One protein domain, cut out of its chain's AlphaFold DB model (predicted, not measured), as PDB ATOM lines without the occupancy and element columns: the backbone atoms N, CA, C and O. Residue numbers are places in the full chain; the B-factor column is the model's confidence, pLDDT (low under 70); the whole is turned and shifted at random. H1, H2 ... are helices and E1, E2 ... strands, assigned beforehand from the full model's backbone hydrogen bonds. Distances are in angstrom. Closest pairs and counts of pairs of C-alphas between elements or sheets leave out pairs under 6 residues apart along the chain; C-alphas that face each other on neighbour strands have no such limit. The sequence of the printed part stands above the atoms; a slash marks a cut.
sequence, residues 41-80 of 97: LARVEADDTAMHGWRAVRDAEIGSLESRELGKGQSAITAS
ATOM      1  N   LEU A  41      -7.218  43.277 -36.537       90.94
ATOM      2  CA  LEU A  41      -8.471  43.712 -37.127       90.94
ATOM      3  C   LEU A  41      -9.614  42.868 -36.572       90.94
ATOM      4  O   LEU A  41      -9.483  41.652 -36.400       90.94
ATOM      5  N   ALA A  42     -10.742  43.521 -36.323       90.94
ATOM      6  CA  ALA A  42     -11.960  42.874 -35.872       90.94
ATOM      7  C   ALA A  42     -13.086  43.079 -36.886       90.94
ATOM      8  O   ALA A  42     -13.218  44.138 -37.502       90.94
ATOM      9  N   ARG A  43     -13.933  42.063 -37.014       91.06
ATOM     10  CA  ARG A  43     -15.215  42.130 -37.710       91.06
ATOM     11  C   ARG A  43     -16.326  42.072 -36.676       91.06
ATOM     12  O   ARG A  43     -16.220  41.354 -35.685       91.06
ATOM     13  N   VAL A  44     -17.376  42.849 -36.898       92.06
ATOM     14  CA  VAL A  44     -18.530  42.898 -36.003       92.06
ATOM     15  C   VAL A  44     -19.684  42.154 -36.662       92.06
ATOM     16  O   VAL A  44     -20.026  42.426 -37.812       92.06
ATOM     17  N   GLU A  45     -20.251  41.204 -35.933       93.81
ATOM     18  CA  GLU A  45     -21.392  40.400 -36.358       93.81
ATOM     19  C   GLU A  45     -22.578  40.645 -35.425       93.81
ATOM     20  O   GLU A  45     -22.397  40.910 -34.232       93.81
ATOM     21  N   ALA A  46     -23.789  40.572 -35.976       94.94
ATOM     22  CA  ALA A  46     -25.006  40.603 -35.178       94.94
ATOM     23  C   ALA A  46     -25.144  39.280 -34.411       94.94
ATOM     24  O   ALA A  46     -25.068  38.203 -35.003       94.94
ATOM     25  N   ASP A  47     -25.333  39.372 -33.100       95.81
ATOM     26  CA  ASP A  47     -25.545  38.242 -32.203       95.81
ATOM     27  C   ASP A  47     -26.457  38.684 -31.059       95.81
ATOM     28  O   ASP A  47     -26.031  39.420 -30.168       95.81
ATOM     29  N   ASP A  48     -27.698  38.200 -31.065       95.25
ATOM     30  CA  ASP A  48     -28.733  38.540 -30.080       95.25
ATOM     31  C   ASP A  48     -28.355  38.158 -28.638       95.25
ATOM     32  O   ASP A  48     -28.944  38.657 -27.680       95.25
ATOM     33  N   THR A  49     -27.363  37.280 -28.467       95.06
ATOM     34  CA  THR A  49     -26.849  36.862 -27.156       95.06
ATOM     35  C   THR A  49     -25.656  37.693 -26.683       95.06
ATOM     36  O   THR A  49     -25.225  37.562 -25.534       95.06
ATOM     37  N   ALA A  50     -25.108  38.549 -27.547       91.62
ATOM     38  CA  ALA A  50     -23.969  39.397 -27.240       91.62
ATOM     39  C   ALA A  50     -24.390  40.751 -26.649       91.62
ATOM     40  O   ALA A  50     -25.547  41.177 -26.704       91.62
ATOM     41  N   MET A  51     -23.420  41.462 -26.069       87.81
ATOM     42  CA  MET A  51     -23.649  42.782 -25.484       87.81
ATOM     43  C   MET A  51     -24.196  43.741 -26.552       87.81
ATOM     44  O   MET A  51     -23.556  43.977 -27.573       87.81
ATOM     45  N   HIS A  52     -25.390  44.285 -26.308       93.44
ATOM     46  CA  HIS A  52     -26.116  45.145 -27.252       93.44
ATOM     47  C   HIS A  52     -26.369  44.522 -28.639       93.44
ATOM     48  O   HIS A  52     -26.560  45.264 -29.600       93.44
ATOM     49  N   GLY A  53     -26.391  43.191 -28.754       94.69
ATOM     50  CA  GLY A  53     -26.661  42.508 -30.020       94.69
ATOM     51  C   GLY A  53     -25.458  42.406 -30.965       94.69
ATOM     52  O   GLY A  53     -25.635  42.059 -32.131       94.69
ATOM     53  N   TRP A  54     -24.242  42.735 -30.508       94.12
ATOM     54  CA  TRP A  54     -23.047  42.776 -31.355       94.12
ATOM     55  C   TRP A  54     -21.891  41.971 -30.767       94.12
ATOM     56  O   TRP A  54     -21.502  42.161 -29.612       94.12
ATOM     57  N   ARG A  55     -21.279  41.120 -31.593       92.69
ATOM     58  CA  ARG A  55     -20.073  40.359 -31.252       92.69
ATOM     59  C   ARG A  55     -18.904  40.791 -32.126       92.69
ATOM     60  O   ARG A  55     -18.986  40.757 -33.350       92.69
ATOM     61  N   ALA A  56     -17.795  41.161 -31.490       90.88
ATOM     62  CA  ALA A  56     -16.525  41.366 -32.175       90.88
ATOM     63  C   ALA A  56     -15.797  40.024 -32.332       90.88
ATOM     64  O   ALA A  56     -15.606  39.292 -31.359       90.88
ATOM     65  N   VAL A  57     -15.383  39.715 -33.556       90.75
ATOM     66  CA  VAL A  57     -14.645  38.504 -33.920       90.75
ATOM     67  C   VAL A  57     -13.319  38.919 -34.550       90.75
ATOM     68  O   VAL A  57     -13.268  39.870 -35.331       90.75
ATOM     69  N   ARG A  58     -12.235  38.214 -34.214       89.75
ATOM     70  CA  ARG A  58     -10.921  38.420 -34.837       89.75
ATOM     71  C   ARG A  58     -11.013  38.146 -36.340       89.75
ATOM     72  O   ARG A  58     -11.425  37.059 -36.730       89.75
ATOM     73  N   ASP A  59     -10.621  39.124 -37.156       89.31
ATOM     74  CA  ASP A  59     -10.608  39.023 -38.624       89.31
ATOM     75  C   ASP A  59      -9.198  38.706 -39.139       89.31
ATOM     76  O   ASP A  59      -8.979  37.691 -39.794       89.31
ATOM     77  N   ALA A  60      -8.220  39.555 -38.809       88.62
ATOM     78  CA  ALA A  60      -6.849  39.450 -39.312       88.62
ATOM     79  C   ALA A  60      -5.838  40.139 -38.380       88.62
ATOM     80  O   ALA A  60      -6.214  40.821 -37.428       88.62
ATOM     81  N   GLU A  61      -4.542  39.976 -38.647       89.00
ATOM     82  CA  GLU A  61      -3.485  40.744 -37.972       89.00
ATOM     83  C   GLU A  61      -3.437  42.191 -38.468       89.00
ATOM     84  O   GLU A  61      -3.736  42.467 -39.633       89.00
ATOM     85  N   ILE A  62      -3.018  43.120 -37.602       88.12
ATOM     86  CA  ILE A  62      -3.005  44.552 -37.926       88.12
ATOM     87  C   ILE A  62      -2.136  44.890 -39.147       88.12
ATOM     88  O   ILE A  62      -2.518  45.745 -39.940       88.12
ATOM     89  N   GLY A  63      -1.022  44.176 -39.359       84.06
ATOM     90  CA  GLY A  63      -0.117  44.415 -40.490       84.06
ATOM     91  C   GLY A  63      -0.774  44.192 -41.857       84.06
ATOM     92  O   GLY A  63      -0.369  44.794 -42.845       84.06
ATOM     93  N   SER A  64      -1.846  43.394 -41.919       84.75
ATOM     94  CA  SER A  64      -2.626  43.206 -43.152       84.75
ATOM     95  C   SER A  64      -3.416  44.449 -43.572       84.75
ATOM     96  O   SER A  64      -3.881  44.527 -44.706       84.75
ATOM     97  N   LEU A  65      -3.582  45.435 -42.683       84.62
ATOM     98  CA  LEU A  65      -4.279  46.674 -43.009       84.62
ATOM     99  C   LEU A  65      -3.483  47.532 -43.998       84.62
ATOM    100  O   LEU A  65      -4.089  48.183 -44.840       84.62
ATOM    101  N   GLU A  66      -2.149  47.515 -43.924       81.62
ATOM    102  CA  GLU A  66      -1.289  48.299 -44.825       81.62
ATOM    103  C   GLU A  66      -1.373  47.812 -46.274       81.62
ATOM    104  O   GLU A  66      -1.267  48.607 -47.202       81.62
ATOM    105  N   SER A  67      -1.606  46.513 -46.473       80.00
ATOM    106  CA  SER A  67      -1.764  45.911 -47.799       80.00
ATOM    107  C   SER A  67      -3.202  45.936 -48.321       80.00
ATOM    108  O   SER A  67      -3.432  45.626 -49.490       80.00
ATOM    109  N   ARG A  68      -4.186  46.306 -47.488       81.00
ATOM    110  CA  ARG A  68      -5.584  46.467 -47.905       81.00
ATOM    111  C   ARG A  68      -5.787  47.861 -48.503       81.00
ATOM    112  O   ARG A  68      -5.771  48.863 -47.794       81.00
ATOM    113  N   GLU A  69      -6.064  47.928 -49.802       79.62
ATOM    114  CA  GLU A  69      -6.558  49.158 -50.428       79.62
ATOM    115  C   GLU A  69      -7.988  49.442 -49.952       79.62
ATOM    116  O   GLU A  69      -8.950  48.814 -50.397       79.62
ATOM    117  N   LEU A  70      -8.133  50.385 -49.019       81.62
ATOM    118  CA  LEU A  70      -9.441  50.834 -48.553       81.62
ATOM    119  C   LEU A  70     -10.015  51.877 -49.515       81.62
ATOM    120  O   LEU A  70      -9.525  53.004 -49.621       81.62
ATOM    121  N   GLY A  71     -11.082  51.498 -50.210       81.06
ATOM    122  CA  GLY A  71     -11.839  52.384 -51.086       81.06
ATOM    123  C   GLY A  71     -12.801  53.310 -50.333       81.06
ATOM    124  O   GLY A  71     -13.042  53.191 -49.130       81.06
ATOM    125  N   LYS A  72     -13.429  54.233 -51.069       83.50
ATOM    126  CA  LYS A  72     -14.471  55.115 -50.521       83.50
ATOM    127  C   LYS A  72     -15.625  54.287 -49.942       83.50
ATOM    128  O   LYS A  72     -16.229  53.487 -50.648       83.50
ATOM    129  N   GLY A  73     -15.960  54.534 -48.675       84.94
ATOM    130  CA  GLY A  73     -17.042  53.839 -47.967       84.94
ATOM    131  C   GLY A  73     -16.619  52.537 -47.286       84.94
ATOM    132  O   GLY A  73     -17.428  51.941 -46.582       84.94
ATOM    133  N   GLN A  74     -15.364  52.112 -47.445       85.12
ATOM    134  CA  GLN A  74     -14.811  51.014 -46.664       85.12
ATOM    135  C   GLN A  74     -14.260  51.534 -45.337       85.12
ATOM    136  O   GLN A  74     -13.736  52.645 -45.247       85.12
ATOM    137  N   SER A  75     -14.405  50.725 -44.295       85.12
ATOM    138  CA  SER A  75     -13.902  51.017 -42.958       85.12
ATOM    139  C   SER A  75     -13.312  49.751 -42.354       85.12
ATOM    140  O   SER A  75     -13.666  48.639 -42.747       85.12
ATOM    141  N   ALA A  76     -12.390  49.930 -41.416       87.56
ATOM    142  CA  ALA A  76     -11.787  48.849 -40.661       87.56
ATOM    143  C   ALA A  76     -11.920  49.157 -39.171       87.56
ATOM    144  O   ALA A  76     -11.776  50.306 -38.752       87.56
ATOM    145  N   ILE A  77     -12.189  48.120 -38.384       89.12
ATOM    146  CA  ILE A  77     -12.214  48.202 -36.927       89.12
ATOM    147  C   ILE A  77     -10.916  47.577 -36.429       89.12
ATOM    148  O   ILE A  77     -10.628  46.413 -36.711       89.12
ATOM    149  N   THR A  78     -10.127  48.359 -35.700       88.81
ATOM    150  CA  THR A  78      -8.911  47.884 -35.043       88.81
ATOM    151  C   THR A  78      -9.223  47.526 -33.596       88.81
ATOM    152  O   THR A  78      -9.979  48.217 -32.911       88.81
ATOM    153  N   ALA A  79      -8.653  46.425 -33.123       84.12
ATOM    154  CA  ALA A  79      -8.774  45.979 -31.747       84.12
ATOM    155  C   ALA A  79      -7.382  45.751 -31.148       84.12
ATOM    156  O   ALA A  79      -6.452  45.289 -31.813       84.12
ATOM    157  N   SER A  80      -7.243  46.091 -29.868       80.38
ATOM    158  CA  SER A  80      -6.076  45.705 -29.076       80.38
ATOM    159  C   SER A  80      -6.369  44.404 -28.338       80.38
ATOM    160  O   SER A  80      -7.516  44.154 -27.971       80.38
TER     161      SER A  80
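AT A GLANCE: This is residues 41 to 80 of the 97 residues of an uncharacterized protein of Cohnella phaseoli (UniProt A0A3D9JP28). A long two-stranded hairpin, E1 and E2, makes most of the length, with the short strand E3 beside the beginning of E1 at the end away from the hairpin's turn. Past that end sits the small helix H1, and from it the chain swings out in an open loop, whose residues 69 to 75 stand free, before it comes back to E3. The printed part has 40 residues with three named strands and one named helix, in the order E1, E2, H1, E3; the sheet's order is E2, E1, E3, all antiparallel, and the class is mostly strand. The whole is loose, with a radius of gyration of the C-alphas of 11.8 A, and only just flat, with spans of 34 by 22 by 11 A.

IN THESE COORDINATES: Find C-alpha 41 at (-8.471, 43.712, -37.127); from there E1, residues 41 to 46, runs 16.9 A to C-alpha 46 at (-25.006, 40.603, -35.178). E2, the longest strand, holds residues 54 to 61 and measures 20.8 A. Look next at residues 77 to 79 for E3, 6.6 A long, which ends with C-alpha 79 at (-8.774, 45.979, -31.747). H1 is residues 64 to 67, 5.4 A long.

HOW THE PARTS SIT: Begin at E1, the inner strand, with E2 and E3 as the edge strands. E1 and E2 form a hairpin and are antiparallel, with 154 degrees between their directions. Look at N 43 and O 57, 2.8 A apart, and N 55 and O 45, 2.9 A apart, both within hydrogen-bond range; the C-alphas of Val 44 and Ala 56 face each other at 4.6 A. E3 is the antiparallel neighbour of E1 at 112 degrees; here C-alphas 41 and 78 face each other at 4.7 A, and N 42 and O 77 are within hydrogen-bond range at 2.9 A. E2, H1 and E3 make a split strand-helix-strand unit, two strands that follow each other among the strands, with a helix between them in the chain and E1 between them in the sheet; its crossover is right-handed. H1 is not on the sheet; its closest C-alpha pair with E1 is Leu 41 and Leu 65, 7.8 A apart. With four residues, H1 is too short for any O i to N i+4 pair, and its one O i to N i+3 pair is within range.

THE WHOLE: The C-alphas farthest apart are those of Thr 49 and Ser 67, at 33.7 A. The printed part has no cut. The link from E2 to H1 is tight, and those from E1 to E2, with 7 residues, and from H1 to E3, with 9 residues, are short. In this model the mean pLDDT of the printed part is 88.2, and no printed residue is under 70.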